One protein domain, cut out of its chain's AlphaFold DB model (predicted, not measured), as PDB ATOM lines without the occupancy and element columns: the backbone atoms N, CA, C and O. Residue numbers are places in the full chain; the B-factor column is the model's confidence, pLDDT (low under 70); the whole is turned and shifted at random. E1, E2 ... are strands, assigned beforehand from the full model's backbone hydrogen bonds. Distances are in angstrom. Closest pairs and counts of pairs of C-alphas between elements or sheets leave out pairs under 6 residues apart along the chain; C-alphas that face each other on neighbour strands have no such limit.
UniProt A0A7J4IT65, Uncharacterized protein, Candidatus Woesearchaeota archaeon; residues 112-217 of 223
ATOM      1  N   VAL A 112     -30.215  37.188 -29.556       91.00
ATOM      2  CA  VAL A 112     -31.124  36.279 -30.254       91.00
ATOM      3  C   VAL A 112     -32.267  35.964 -29.300       91.00
ATOM      4  O   VAL A 112     -32.039  35.398 -28.233       91.00
ATOM      5  N   LEU A 113     -33.485  36.343 -29.678       92.31
ATOM      6  CA  LEU A 113     -34.682  36.161 -28.861       92.31
ATOM      7  C   LEU A 113     -35.484  34.958 -29.351       92.31
ATOM      8  O   LEU A 113     -35.835  34.874 -30.527       92.31
ATOM      9  N   LEU A 114     -35.834  34.061 -28.434       94.00
ATOM     10  CA  LEU A 114     -36.814  33.014 -28.676       94.00
ATOM     11  C   LEU A 114     -38.143  33.480 -28.098       94.00
ATOM     12  O   LEU A 114     -38.253  33.745 -26.898       94.00
ATOM     13  N   LYS A 115     -39.151  33.577 -28.962       92.94
ATOM     14  CA  LYS A 115     -40.502  33.999 -28.598       92.94
ATOM     15  C   LYS A 115     -41.468  32.829 -28.700       92.94
ATOM     16  O   LYS A 115     -41.331  31.976 -29.574       92.94
ATOM     17  N   ASN A 116     -42.437  32.791 -27.795       90.12
ATOM     18  CA  ASN A 116     -43.551  31.857 -27.896       90.12
ATOM     19  C   ASN A 116     -44.595  32.354 -28.919       90.12
ATOM     20  O   ASN A 116     -44.467  33.431 -29.503       90.12
ATOM     21  N   VAL A 117     -45.666  31.579 -29.098       90.12
ATOM     22  CA  VAL A 117     -46.758  31.891 -30.041       90.12
ATOM     23  C   VAL A 117     -47.516  33.184 -29.719       90.12
ATOM     24  O   VAL A 117     -48.157  33.740 -30.600       90.12
ATOM     25  N   THR A 118     -47.433  33.684 -28.482       90.44
ATOM     26  CA  THR A 118     -48.044  34.957 -28.068       90.44
ATOM     27  C   THR A 118     -47.084  36.141 -28.220       90.44
ATOM     28  O   THR A 118     -47.386  37.238 -27.763       90.44
ATOM     29  N   GLY A 119     -45.900  35.931 -28.808       89.00
ATOM     30  CA  GLY A 119     -44.880  36.963 -29.012       89.00
ATOM     31  C   GLY A 119     -44.045  37.300 -27.772       89.00
ATOM     32  O   GLY A 119     -43.178  38.170 -27.843       89.00
ATOM     33  N   SER A 120     -44.258  36.614 -26.646       89.56
ATOM     34  CA  SER A 120     -43.480  36.824 -25.424       89.56
ATOM     35  C   SER A 120     -42.102  36.177 -25.530       89.56
ATOM     36  O   SER A 120     -42.001  35.003 -25.889       89.56
ATOM     37  N   THR A 121     -41.047  36.904 -25.154       91.50
ATOM     38  CA  THR A 121     -39.692  36.348 -25.072       91.50
ATOM     39  C   THR A 121     -39.598  35.327 -23.934       91.50
ATOM     40  O   THR A 121     -39.879  35.643 -22.776       91.50
ATOM     41  N   ILE A 122     -39.206  34.097 -24.264       93.62
ATOM     42  CA  ILE A 122     -39.116  32.959 -23.336       93.62
ATOM     43  C   ILE A 122     -37.682  32.484 -23.102       93.62
ATOM     44  O   ILE A 122     -37.404  31.877 -22.069       93.62
ATOM     45  N   ALA A 123     -36.777  32.780 -24.033       94.25
ATOM     46  CA  ALA A 123     -35.348  32.599 -23.857       94.25
ATOM     47  C   ALA A 123     -34.577  33.621 -24.698       94.25
ATOM     48  O   ALA A 123     -35.098  34.127 -25.695       94.25
ATOM     49  N   ALA A 124     -33.339  33.910 -24.315       93.25
ATOM     50  CA  ALA A 124     -32.457  34.775 -25.082       93.25
ATOM     51  C   ALA A 124     -31.000  34.322 -24.985       93.25
ATOM     52  O   ALA A 124     -30.561  33.876 -23.928       93.25
ATOM     53  N   PHE A 125     -30.253  34.493 -26.070       93.19
ATOM     54  CA  PHE A 125     -28.793  34.403 -26.082       93.19
ATOM     55  C   PHE A 125     -28.226  35.789 -26.376       93.19
ATOM     56  O   PHE A 125     -28.643  36.399 -27.360       93.19
ATOM     57  N   ASP A 126     -27.299  36.295 -25.565       91.06
ATOM     58  CA  ASP A 126     -26.626  37.572 -25.844       91.06
ATOM     59  C   ASP A 126     -25.245  37.406 -26.497       91.06
ATOM     60  O   ASP A 126     -24.733  36.295 -26.667       91.06
ATOM     61  N   SER A 127     -24.630  38.528 -26.885       90.69
ATOM     62  CA  SER A 127     -23.323  38.541 -27.550       90.69
ATOM     63  C   SER A 127     -22.138  38.103 -26.682       90.69
ATOM     64  O   SER A 127     -21.070  37.848 -27.243       90.69
ATOM     65  N   LYS A 128     -22.313  37.963 -25.362       89.31
ATOM     66  CA  LYS A 128     -21.320  37.398 -24.430       89.31
ATOM     67  C   LYS A 128     -21.483  35.888 -24.238       89.31
ATOM     68  O   LYS A 128     -20.652  35.260 -23.578       89.31
ATOM     69  N   GLY A 129     -22.536  35.301 -24.804       92.31
ATOM     70  CA  GLY A 129     -22.887  33.899 -24.609       92.31
ATOM     71  C   GLY A 129     -23.589  33.637 -23.286       92.31
ATOM     72  O   GLY A 129     -23.507  32.522 -22.771       92.31
ATOM     73  N   TYR A 130     -24.261  34.639 -22.711       91.50
ATOM     74  CA  TYR A 130     -25.229  34.397 -21.649       91.50
ATOM     75  C   TYR A 130     -26.522  33.845 -22.237       91.50
ATOM     76  O   TYR A 130     -27.041  34.367 -23.225       91.50
ATOM     77  N   LEU A 131     -27.039  32.785 -21.611       93.19
ATOM     78  CA  LEU A 131     -28.368  32.249 -21.882       93.19
ATOM     79  C   LEU A 131     -29.308  32.681 -20.763       93.19
ATOM     80  O   LEU A 131     -29.050  32.438 -19.586       93.19
ATOM     81  N   TYR A 132     -30.418  33.289 -21.148       90.69
ATOM     82  CA  TYR A 132     -31.490  33.692 -20.258       90.69
ATOM     83  C   TYR A 132     -32.711  32.831 -20.538       90.69
ATOM     84  O   TYR A 132     -33.134  32.722 -21.688       90.69
ATOM     85  N   LEU A 133     -33.283  32.233 -19.500       87.81
ATOM     86  CA  LEU A 133     -34.479  31.403 -19.574       87.81
ATOM     87  C   LEU A 133     -35.563  31.994 -18.688       87.81
ATOM     88  O   LEU A 133     -35.313  32.338 -17.534       87.81
ATOM     89  N   ARG A 134     -36.791  32.057 -19.204       87.00
ATOM     90  CA  ARG A 134     -37.962  32.363 -18.374       87.00
ATOM     91  C   ARG A 134     -38.273  31.218 -17.408       87.00
ATOM     92  O   ARG A 134     -38.760  31.467 -16.313       87.00
ATOM     93  N   GLY A 135     -38.008  29.983 -17.826       87.12
ATOM     94  CA  GLY A 135     -38.226  28.785 -17.026       87.12
ATOM     95  C   GLY A 135     -36.949  28.276 -16.362       87.12
ATOM     96  O   GLY A 135     -36.063  29.048 -15.996       87.12
ATOM     97  N   PHE A 136     -36.862  26.955 -16.231       86.19
ATOM     98  CA  PHE A 136     -35.753  26.249 -15.588       86.19
ATOM     99  C   PHE A 136     -34.961  25.381 -16.582       86.19
ATOM    100  O   PHE A 136     -35.250  25.333 -17.778       86.19
ATOM    101  N   ASN A 137     -33.948  24.689 -16.072       91.69
ATOM    102  CA  ASN A 137     -33.144  23.698 -16.781       91.69
ATOM    103  C   ASN A 137     -33.507  22.292 -16.300       91.69
ATOM    104  O   ASN A 137     -33.538  22.046 -15.095       91.69
ATOM    105  N   ALA A 138     -33.672  21.368 -17.243       93.44
ATOM    106  CA  ALA A 138     -33.588  19.936 -17.002       93.44
ATOM    107  C   ALA A 138     -32.578  19.289 -17.966       93.44
ATOM    108  O   ALA A 138     -32.914  18.910 -19.089       93.44
ATOM    109  N   SER A 139     -31.321  19.179 -17.540       94.94
ATOM    110  CA  SER A 139     -30.258  18.508 -18.294       94.94
ATOM    111  C   SER A 139     -30.142  17.015 -17.983       94.94
ATOM    112  O   SER A 139     -30.781  16.514 -17.057       94.94
ATOM    113  N   GLN A 140     -29.307  16.307 -18.749       96.31
ATOM    114  CA  GLN A 140     -28.996  14.881 -18.574       96.31
ATOM    115  C   GLN A 140     -30.233  13.968 -18.594       96.31
ATOM    116  O   GLN A 140     -30.312  12.969 -17.881       96.31
ATOM    117  N   GLN A 141     -31.219  14.315 -19.418       95.94
ATOM    118  CA  GLN A 141     -32.446  13.541 -19.566       95.94
ATOM    119  C   GLN A 141     -32.207  12.308 -20.449       95.94
ATOM    120  O   GLN A 141     -31.596  12.398 -21.515       95.94
ATOM    121  N   GLY A 142     -32.741  11.148 -20.055       92.62
ATOM    122  CA  GLY A 142     -32.635   9.929 -20.869       92.62
ATOM    123  C   GLY A 142     -33.365  10.056 -22.212       92.62
ATOM    124  O   GLY A 142     -32.791   9.798 -23.275       92.62
ATOM    125  N   THR A 143     -34.616  10.519 -22.159       93.50
ATOM    126  CA  THR A 143     -35.500  10.752 -23.309       93.50
ATOM    127  C   THR A 143     -36.101  12.151 -23.245       93.50
ATOM    128  O   THR A 143     -36.327  12.674 -22.157       93.50
ATOM    129  N   LEU A 144     -36.398  12.738 -24.405       97.94
ATOM    130  CA  LEU A 144     -37.044  14.044 -24.511       97.94
ATOM    131  C   LEU A 144     -38.357  13.916 -25.284       97.94
ATOM    132  O   LEU A 144     -38.356  13.399 -26.401       97.94
ATOM    133  N   ASP A 145     -39.440  14.430 -24.704       97.38
ATOM    134  CA  ASP A 145     -40.766  14.504 -25.322       97.38
ATOM    135  C   ASP A 145     -41.215  15.976 -25.385       97.38
ATOM    136  O   ASP A 145     -41.821  16.491 -24.440       97.38
ATOM    137  N   PRO A 146     -40.815  16.720 -26.434       97.62
ATOM    138  CA  PRO A 146     -41.092  18.145 -26.513       97.62
ATOM    139  C   PRO A 146     -42.601  18.399 -26.669       97.62
ATOM    140  O   PRO A 146     -43.201  17.928 -27.641       97.62
ATOM    141  N   PRO A 147     -43.226  19.214 -25.798       96.38
ATOM    142  CA  PRO A 147     -44.622  19.589 -25.967       96.38
ATOM    143  C   PRO A 147     -44.812  20.445 -27.226       96.38
ATOM    144  O   PRO A 147     -43.859  20.991 -27.800       96.38
ATOM    145  N   ARG A 148     -46.072  20.618 -27.641       94.50
ATOM    146  CA  ARG A 148     -46.422  21.512 -28.756       94.50
ATOM    147  C   ARG A 148     -45.844  22.914 -28.541       94.50
ATOM    148  O   ARG A 148     -45.794  23.408 -27.417       94.50
ATOM    149  N   ASN A 149     -45.470  23.565 -29.642       93.44
ATOM    150  CA  ASN A 149     -44.897  24.917 -29.665       93.44
ATOM    151  C   ASN A 149     -43.536  25.046 -28.953       93.44
ATOM    152  O   ASN A 149     -43.191  26.127 -28.479       93.44
ATOM    153  N   SER A 150     -42.768  23.956 -28.876       96.38
ATOM    154  CA  SER A 150     -41.377  23.989 -28.416       96.38
ATOM    155  C   SER A 150     -40.418  24.342 -29.551       96.38
ATOM    156  O   SER A 150     -40.635  23.964 -30.703       96.38
ATOM    157  N   TYR A 151     -39.304  24.990 -29.215       96.69
ATOM    158  CA  TYR A 151     -38.139  25.061 -30.093       96.69
ATOM    159  C   TYR A 151     -37.337  23.767 -29.940       96.69
ATOM    160  O   TYR A 151     -36.867  23.481 -28.843       96.69
ATOM    161  N   ILE A 152     -37.209  22.966 -30.999       98.00
ATOM    162  CA  ILE A 152     -36.670  21.597 -30.925       98.00
ATOM    163  C   ILE A 152     -35.350  21.507 -31.686       98.00
ATOM    164  O   ILE A 152     -35.289  21.846 -32.866       98.00
ATOM    165  N   VAL A 153     -34.326  20.952 -31.039       97.81
ATOM    166  CA  VAL A 153     -33.047  20.594 -31.658       97.81
ATOM    167  C   VAL A 153     -32.992  19.081 -31.830       97.81
ATOM    168  O   VAL A 153     -33.178  18.317 -30.877       97.81
ATOM    169  N   ARG A 154     -32.732  18.645 -33.063       97.50
ATOM    170  CA  ARG A 154     -32.560  17.235 -33.419       97.50
ATOM    171  C   ARG A 154     -31.142  16.982 -33.894       97.50
ATOM    172  O   ARG A 154     -30.530  17.853 -34.507       97.50
ATOM    173  N   ASN A 155     -30.640  15.785 -33.625       95.50
ATOM    174  CA  ASN A 155     -29.400  15.319 -34.232       95.50
ATOM    175  C   ASN A 155     -29.637  14.830 -35.675       95.50
ATOM    176  O   ASN A 155     -30.757  14.842 -36.192       95.50
ATOM    177  N   ASN A 156     -28.572  14.358 -36.321       93.38
ATOM    178  CA  ASN A 156     -28.603  13.842 -37.691       93.38
ATOM    179  C   ASN A 156     -29.443  12.563 -37.874       93.38
ATOM    180  O   ASN A 156     -29.800  12.247 -39.004       93.38
ATOM    181  N   THR A 157     -29.777  11.839 -36.801       94.56
ATOM    182  CA  THR A 157     -30.672  10.670 -36.852       94.56
ATOM    183  C   THR A 157     -32.140  11.050 -36.642       94.56
ATOM    184  O   THR A 157     -32.993  10.171 -36.560       94.56
ATOM    185  N   GLY A 158     -32.450  12.342 -36.487       94.88
ATOM    186  CA  GLY A 158     -33.796  12.840 -36.200       94.88
ATOM    187  C   GLY A 158     -34.217  12.730 -34.729       94.88
ATOM    188  O   GLY A 158     -35.328  13.138 -34.385       94.88
ATOM    189  N   ALA A 159     -33.349  12.231 -33.844       96.31
ATOM    190  CA  ALA A 159     -33.645  12.140 -32.419       96.31
ATOM    191  C   ALA A 159     -33.598  13.529 -31.771       96.31
ATOM    192  O   ALA A 159     -32.708  14.332 -32.056       96.31
ATOM    193  N   VAL A 160     -34.547  13.809 -30.875       98.38
ATOM    194  CA  VAL A 160     -34.575  15.057 -30.103       98.38
ATOM    195  C   VAL A 160     -33.454  15.030 -29.068       98.38
ATOM    196  O   VAL A 160     -33.364  14.098 -28.269       98.38
ATOM    197  N   VAL A 161     -32.596  16.050 -29.083       98.31
ATOM    198  CA  VAL A 161     -31.441  16.164 -28.173       98.31
ATOM    199  C   VAL A 161     -31.523  17.370 -27.250       98.31
ATOM    200  O   VAL A 161     -30.935  17.353 -26.169       98.31
ATOM    201  N   ALA A 162     -32.304  18.377 -27.641       98.50
ATOM    202  CA  ALA A 162     -32.675  19.497 -26.798       98.50
ATOM    203  C   ALA A 162     -34.036  20.058 -27.212       98.50
ATOM    204  O   ALA A 162     -34.418  19.975 -28.381       98.50
ATOM    205  N   TYR A 163     -34.744  20.692 -26.282       98.56
ATOM    206  CA  TYR A 163     -35.816  21.613 -26.637       98.56
ATOM    207  C   TYR A 163     -35.987  22.728 -25.605       98.56
ATOM    208  O   TYR A 163     -35.617  22.576 -24.443       98.56
ATOM    209  N   ILE A 164     -36.573  23.844 -26.036       97.88
ATOM    210  CA  ILE A 164     -37.055  24.917 -25.162       97.88
ATOM    211  C   ILE A 164     -38.578  24.945 -25.264       97.88
ATOM    212  O   ILE A 164     -39.128  25.153 -26.348       97.88
ATOM    213  N   ALA A 165     -39.256  24.691 -24.146       97.00
ATOM    214  CA  ALA A 165     -40.713  24.678 -24.069       97.00
ATOM    215  C   ALA A 165     -41.298  26.096 -24.129       97.00
ATOM    216  O   ALA A 165     -40.610  27.086 -23.888       97.00
ATOM    217  N   SER A 166     -42.607  26.202 -24.363       95.44
ATOM    218  CA  SER A 166     -43.328  27.484 -24.429       95.44
ATOM    219  C   SER A 166     -43.307  28.298 -23.127       95.44
ATOM    220  O   SER A 166     -43.562  29.502 -23.162       95.44
ATOM    221  N   ASN A 167     -42.984  27.674 -21.989       90.38
ATOM    222  CA  ASN A 167     -42.761  28.353 -20.709       90.38
ATOM    223  C   ASN A 167     -41.318  28.880 -20.539       90.38
ATOM    224  O   ASN A 167     -41.009  29.492 -19.522       90.38
ATOM    225  N   GLY A 168     -40.437  28.637 -21.516       93.62
ATOM    226  CA  GLY A 168     -39.033  29.038 -21.492       93.62
ATOM    227  C   GLY A 168     -38.104  28.111 -20.716       93.62
ATOM    228  O   GLY A 168     -36.980  28.509 -20.434       93.62
ATOM    229  N   SER A 169     -38.543  26.905 -20.347       93.94
ATOM    230  CA  SER A 169     -37.658  25.900 -19.743       93.94
ATOM    231  C   SER A 169     -36.882  25.153 -20.826       93.94
ATOM    232  O   SER A 169     -37.465  24.794 -21.853       93.94
ATOM    233  N   ILE A 170     -35.594  24.899 -20.592       97.62
ATOM    234  CA  ILE A 170     -34.738  24.108 -21.480       97.62
ATOM    235  C   ILE A 170     -34.616  22.673 -20.971       97.62
ATOM    236  O   ILE A 170     -34.425  22.439 -19.779       97.62
ATOM    237  N   TYR A 171     -34.675  21.719 -21.892       98.38
ATOM    238  CA  TYR A 171     -34.493  20.300 -21.626       98.38
ATOM    239  C   TYR A 171     -33.405  19.762 -22.543       98.38
ATOM    240  O   TYR A 171     -33.427  20.033 -23.744       98.38
ATOM    241  N   LEU A 172     -32.454  19.014 -21.987       98.44
ATOM    242  CA  LEU A 172     -31.269  18.531 -22.695       98.44
ATOM    243  C   LEU A 172     -31.043  17.051 -22.398       98.44
ATOM    244  O   LEU A 172     -31.134  16.629 -21.245       98.44
ATOM    245  N   ARG A 173     -30.665  16.277 -23.419       98.06
ATOM    246  CA  ARG A 173     -30.125  14.926 -23.195       98.06
ATOM    247  C   ARG A 173     -28.724  14.965 -22.592       98.06
ATOM    248  O   ARG A 173     -28.374  14.098 -21.799       98.06
ATOM    249  N   GLY A 174     -27.934  15.965 -22.973       97.50
ATOM    250  CA  GLY A 174     -26.565  16.140 -22.511       97.50
ATOM    251  C   GLY A 174     -26.447  17.035 -21.280       97.50
ATOM    252  O   GLY A 174     -27.429  17.390 -20.625       97.50
ATOM    253  N   SER A 175     -25.204  17.384 -20.970       97.38
ATOM    254  CA  SER A 175     -24.821  18.255 -19.854       97.38
ATOM    255  C   SER A 175     -24.755  19.731 -20.261       97.38
ATOM    256  O   SER A 175     -24.850  20.068 -21.442       97.38
ATOM    257  N   ILE A 176     -24.582  20.619 -19.278       97.44
ATOM    258  CA  ILE A 176     -24.326  22.044 -19.511       97.44
ATOM    259  C   ILE A 176     -22.907  22.383 -19.055       97.44
ATOM    260  O   ILE A 176     -22.515  22.048 -17.941       97.44
ATOM    261  N   SER A 177     -22.150  23.084 -19.899       97.19
ATOM    262  CA  SER A 177     -20.860  23.684 -19.543       97.19
ATOM    263  C   SER A 177     -20.923  25.199 -19.718       97.19
ATOM    264  O   SER A 177     -21.239  25.697 -20.797       97.19
ATOM    265  N   LEU A 178     -20.624  25.930 -18.648       94.06
ATOM    266  CA  LEU A 178     -20.700  27.391 -18.595       94.06
ATOM    267  C   LEU A 178     -19.301  28.008 -18.592       94.06
ATOM    268  O   LEU A 178     -18.317  27.321 -18.319       94.06
ATOM    269  N   SER A 179     -19.229  29.311 -18.854       92.88
ATOM    270  CA  SER A 179     -18.016  30.123 -18.708       92.88
ATOM    271  C   SER A 179     -16.804  29.561 -19.457       92.88
ATOM    272  O   SER A 179     -15.680  29.594 -18.962       92.88
ATOM    273  N   GLN A 180     -17.036  29.010 -20.649       96.88
ATOM    274  CA  GLN A 180     -15.966  28.489 -21.491       96.88
ATOM    275  C   GLN A 180     -15.146  29.650 -22.069       96.88
ATOM    276  O   GLN A 180     -15.703  30.584 -22.641       96.88
ATOM    277  N   SER A 181     -13.817  29.588 -21.962       93.31
ATOM    278  CA  SER A 181     -12.926  30.610 -22.534       93.31
ATOM    279  C   SER A 181     -12.945  30.624 -24.066       93.31
ATOM    280  O   SER A 181     -12.675  31.649 -24.685       93.31
ATOM    281  N   SER A 182     -13.249  29.481 -24.678       93.12
ATOM    282  CA  SER A 182     -13.427  29.315 -26.117       93.12
ATOM    283  C   SER A 182     -14.388  28.162 -26.396       93.12
ATOM    284  O   SER A 182     -14.561  27.260 -25.571       93.12
ATOM    285  N   LEU A 183     -15.027  28.188 -27.566       97.50
ATOM    286  CA  LEU A 183     -15.887  27.109 -28.040       97.50
ATOM    287  C   LEU A 183     -15.291  26.479 -29.297       97.50
ATOM    288  O   LEU A 183     -14.772  27.170 -30.167       97.50
ATOM    289  N   ALA A 184     -15.402  25.156 -29.386       96.94
ATOM    290  CA  ALA A 184     -15.062  24.376 -30.570       96.94
ATOM    291  C   ALA A 184     -16.245  23.450 -30.890       96.94
ATOM    292  O   ALA A 184     -16.232  22.283 -30.484       96.94
ATOM    293  N   PRO A 185     -17.313  23.968 -31.527       97.12
ATOM    294  CA  PRO A 185     -18.503  23.176 -31.803       97.12
ATOM    295  C   PRO A 185     -18.164  21.975 -32.700       97.12
ATOM    296  O   PRO A 185     -17.590  22.156 -33.779       97.12
ATOM    297  N   PRO A 186     -18.527  20.741 -32.308       96.38
ATOM    298  CA  PRO A 186     -18.420  19.586 -33.190       96.38
ATOM    299  C   PRO A 186     -19.275  19.753 -34.451       96.38
ATOM    300  O   PRO A 186     -20.215  20.556 -34.495       96.38
ATOM    301  N   ARG A 187     -19.008  18.935 -35.476       93.69
ATOM    302  CA  ARG A 187     -19.869  18.873 -36.669       93.69
ATOM    303  C   ARG A 187     -21.320  18.576 -36.274       93.69
ATOM    304  O   ARG A 187     -21.566  17.791 -35.362       93.69
ATOM    305  N   ASN A 188     -22.262  19.157 -37.019       92.69
ATOM    306  CA  ASN A 188     -23.708  19.010 -36.808       92.69
ATOM    307  C   ASN A 188     -24.217  19.565 -35.464       92.69
ATOM    308  O   ASN A 188     -25.206  19.067 -34.930       92.69
ATOM    309  N   SER A 189     -23.549  20.584 -34.923       96.75
ATOM    310  CA  SER A 189     -24.044  21.338 -33.768       96.75
ATOM    311  C   SER A 189     -24.985  22.462 -34.206       96.75
ATOM    312  O   SER A 189     -24.788  23.069 -35.261       96.75
ATOM    313  N   LEU A 190     -25.960  22.800 -33.362       97.00
ATOM    314  CA  LEU A 190     -26.618  24.103 -33.426       97.00
ATOM    315  C   LEU A 190     -25.672  25.132 -32.802       97.00
ATOM    316  O   LEU A 190     -25.293  24.967 -31.647       97.00
ATOM    317  N   ILE A 191     -25.301  26.174 -33.543       97.44
ATOM    318  CA  ILE A 191     -24.316  27.175 -33.109       97.44
ATOM    319  C   ILE A 191     -24.989  28.544 -33.030       97.44
ATOM    320  O   ILE A 191     -25.680  28.955 -33.962       97.44
ATOM    321  N   VAL A 192     -24.750  29.264 -31.935       96.31
ATOM    322  CA  VAL A 192     -25.102  30.677 -31.785       96.31
ATOM    323  C   VAL A 192     -23.827  31.498 -31.904       96.31
ATOM    324  O   VAL A 192     -22.859  31.269 -31.176       96.31
ATOM    325  N   ARG A 193     -23.847  32.471 -32.815       95.06
ATOM    326  CA  ARG A 193     -22.744  33.406 -33.045       95.06
ATOM    327  C   ARG A 193     -23.139  34.812 -32.648       95.06
ATOM    328  O   ARG A 193     -24.285  35.217 -32.840       95.06
ATOM    329  N   ASN A 194     -22.179  35.561 -32.124       90.50
ATOM    330  CA  ASN A 194     -22.355  36.989 -31.907       90.50
ATOM    331  C   ASN A 194     -22.140  37.782 -33.212       90.50
ATOM    332  O   ASN A 194     -21.801  37.237 -34.264       90.50
ATOM    333  N   TYR A 195     -22.318  39.102 -33.137       85.12
ATOM    334  CA  TYR A 195     -22.214  39.993 -34.296       85.12
ATOM    335  C   TYR A 195     -20.791  40.117 -34.872       85.12
ATOM    336  O   TYR A 195     -20.642  40.616 -35.982       85.12
ATOM    337  N   THR A 196     -19.754  39.687 -34.145       89.25
ATOM    338  CA  THR A 196     -18.373  39.636 -34.655       89.25
ATOM    339  C   THR A 196     -18.058  38.301 -35.332       89.25
ATOM    340  O   THR A 196     -16.932  38.095 -35.772       89.25
ATOM    341  N   GLY A 197     -19.025  37.378 -35.393       90.94
ATOM    342  CA  GLY A 197     -18.862  36.041 -35.961       90.94
ATOM    343  C   GLY A 197     -18.257  35.012 -35.004       90.94
ATOM    344  O   GLY A 197     -18.012  33.887 -35.430       90.94
ATOM    345  N   ALA A 198     -18.033  35.359 -33.732       93.81
ATOM    346  CA  ALA A 198     -17.509  34.422 -32.743       93.81
ATOM    347  C   ALA A 198     -18.617  33.496 -32.223       93.81
ATOM    348  O   ALA A 198     -19.735  33.942 -31.952       93.81
ATOM    349  N   ASP A 199     -18.293  32.212 -32.059       97.38
ATOM    350  CA  ASP A 199     -19.182  31.223 -31.450       97.38
ATOM    351  C   ASP A 199     -19.304  31.504 -29.943       97.38
ATOM    352  O   ASP A 199     -18.303  31.538 -29.228       97.38
ATOM    353  N   VAL A 200     -20.533  31.695 -29.456       96.50
ATOM    354  CA  VAL A 200     -20.816  32.040 -28.046       96.50
ATOM    355  C   VAL A 200     -21.680  31.007 -27.326       96.50
ATOM    356  O   VAL A 200     -21.679  30.929 -26.096       96.50
ATOM    357  N   ALA A 201     -22.382  30.169 -28.089       98.00
ATOM    358  CA  ALA A 201     -23.055  28.987 -27.578       98.00
ATOM    359  C   ALA A 201     -23.111  27.890 -28.639       98.00
ATOM    360  O   ALA A 201     -23.179  28.182 -29.835       98.00
ATOM    361  N   TYR A 202     -23.161  26.629 -28.217       98.44
ATOM    362  CA  TYR A 202     -23.588  25.548 -29.104       98.44
ATOM    363  C   TYR A 202     -24.314  24.426 -28.359       98.44
ATOM    364  O   TYR A 202     -24.105  24.230 -27.162       98.44
ATOM    365  N   ILE A 203     -25.139  23.676 -29.093       98.50
ATOM    366  CA  ILE A 203     -25.714  22.391 -28.675       98.50
ATOM    367  C   ILE A 203     -25.220  21.318 -29.646       98.50
ATOM    368  O   ILE A 203     -25.480  21.421 -30.847       98.50
ATOM    369  N   ASP A 204     -24.497  20.312 -29.149       98.25
ATOM    370  CA  ASP A 204     -23.987  19.218 -29.988       98.25
ATOM    371  C   ASP A 204     -25.029  18.120 -30.269       98.25
ATOM    372  O   ASP A 204     -26.156  18.128 -29.765       98.25
ATOM    373  N   SER A 205     -24.634  17.130 -31.073       97.50
ATOM    374  CA  SER A 205     -25.469  15.985 -31.452       97.50
ATOM    375  C   SER A 205     -25.825  15.037 -30.298       97.50
ATOM    376  O   SER A 205     -26.669  14.160 -30.484       97.50
ATOM    377  N   SER A 206     -25.206  15.198 -29.126       97.25
ATOM    378  CA  SER A 206     -25.548  14.484 -27.890       97.25
ATOM    379  C   SER A 206     -26.426  15.329 -26.959       97.25
ATOM    380  O   SER A 206     -26.885  14.839 -25.929       97.25
ATOM    381  N   GLY A 207     -26.699  16.584 -27.326       97.94
ATOM    382  CA  GLY A 207     -27.482  17.517 -26.530       97.94
ATOM    383  C   GLY A 207     -26.681  18.204 -25.430       97.94
ATOM    384  O   GLY A 207     -27.294  18.704 -24.490       97.94
ATOM    385  N   ASN A 208     -25.344  18.219 -25.493       98.38
ATOM    386  CA  ASN A 208     -24.557  19.024 -24.561       98.38
ATOM    387  C   ASN A 208     -24.631  20.491 -24.971       98.38
ATOM    388  O   ASN A 208     -24.303  20.829 -26.109       98.38
ATOM    389  N   LEU A 209     -25.022  21.353 -24.035       98.44
ATOM    390  CA  LEU A 209     -25.005  22.798 -24.208       98.44
ATOM    391  C   LEU A 209     -23.694  23.364 -23.660       98.44
ATOM    392  O   LEU A 209     -23.361  23.145 -22.496       98.44
ATOM    393  N   LYS A 210     -22.983  24.151 -24.467       98.62
ATOM    394  CA  LYS A 210     -21.822  24.920 -24.004       98.62
ATOM    395  C   LYS A 210     -22.008  26.404 -24.255       98.62
ATOM    396  O   LYS A 210     -22.470  26.782 -25.328       98.62
ATOM    397  N   LEU A 211     -21.622  27.216 -23.275       97.81
ATOM    398  CA  LEU A 211     -21.733  28.674 -23.283       97.81
ATOM    399  C   LEU A 211     -20.384  29.312 -22.937       97.81
ATOM    400  O   LEU A 211     -19.725  28.882 -21.988       97.81
ATOM    401  N   THR A 212     -19.999  30.380 -23.638       96.81
ATOM    402  CA  THR A 212     -18.901  31.251 -23.170       96.81
ATOM    403  C   THR A 212     -19.288  32.016 -21.906       96.81
ATOM    404  O   THR A 212     -18.432  32.449 -21.137       96.81
ATOM    405  N   GLY A 213     -20.591  32.158 -21.659       91.44
ATOM    406  CA  GLY A 213     -21.151  32.840 -20.509       91.44
ATOM    407  C   GLY A 213     -21.831  31.924 -19.481       91.44
ATOM    408  O   GLY A 213     -21.630  30.713 -19.435       91.44
ATOM    409  N   LYS A 214     -22.620  32.543 -18.602       87.88
ATOM    410  CA  LYS A 214     -23.483  31.946 -17.579       87.88
ATOM    411  C   LYS A 214     -24.907  31.675 -18.093       87.88
ATOM    412  O   LYS A 214     -25.311  32.155 -19.151       87.88
ATOM    413  N   LEU A 215     -25.662  30.932 -17.292       86.94
ATOM    414  CA  LEU A 215     -27.073  30.619 -17.493       86.94
ATOM    415  C   LEU A 215     -27.910  31.280 -16.390       86.94
ATOM    416  O   LEU A 215     -27.590  31.128 -15.212       86.94
ATOM    417  N   TYR A 216     -28.973  31.980 -16.777       83.81
ATOM    418  CA  TYR A 216     -29.913  32.650 -15.879       83.81
ATOM    419  C   TYR A 216     -31.327  32.086 -16.046       83.81
ATOM    420  O   TYR A 216     -31.749  31.784 -17.163       83.81
ATOM    421  N   TYR A 217     -32.059  31.988 -14.938       81.56
ATOM    422  CA  TYR A 217     -33.438  31.489 -14.872       81.56
ATOM    423  C   TYR A 217     -34.390  32.583 -14.390       81.56
ATOM    424  O   TYR A 217     -33.941  33.598 -13.856       81.56
TER     425      TYR A 217
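Overview. This is residues 112 to 217 of the 223 residues of an uncharacterized protein of Candidatus Woesearchaeota archaeon (UniProt A0A7J4IT65). With little regular structure, three small sheets, E1-E2-E3, E4-E5-E6 and E7-E8-E9, wall a triangle; each is an antiparallel meander, every strand pairing with the one before. The 106 printed residues hold nine named strands in that order and no named helix: all strand, 37 residues in named elements, compact, radius of gyration of the C-alphas 12.8 A, spans 34 by 31 by 19 A.

Arrangement. Start with the hairpin of E1, residues 112 to 115, and E2, residues 121 to 126: N 114 and O 123 are 2.8 A apart. E2 forms another with E3, residues 131 to 133, N 124 to O 132 being 2.9 A. Next come hairpins E4, residues 151 to 154, with E5, residues 160 to 164 (N 153 to O 162, 2.8 A), and E5 with E6, residues 170 to 172 (N 163 to O 171, 2.9 A). Last, find hairpins E7, residues 190 to 193, with E8, residues 199 to 203 (N 192 to O 201, 2.8 A), and E8 with E9, residues 209 to 211 (N 202 to O 210, 3.0 A). The closest C-alphas of E3 and E6, Leu 133 and Ile 170, are 7.5 A apart.

Along the chain. Find C-alpha 112 at (-31.124, 36.279, -30.254), where E1 begins; E9 ends at C-alpha 211, (-21.733, 28.674, -23.283). E2 measures 13.1 A from first to last C-alpha.

Size, cuts and confidence. The printed part has no cut. Long links are residues 134 to 150 and 173 to 189. No printed residue is under 70 in pLDDT.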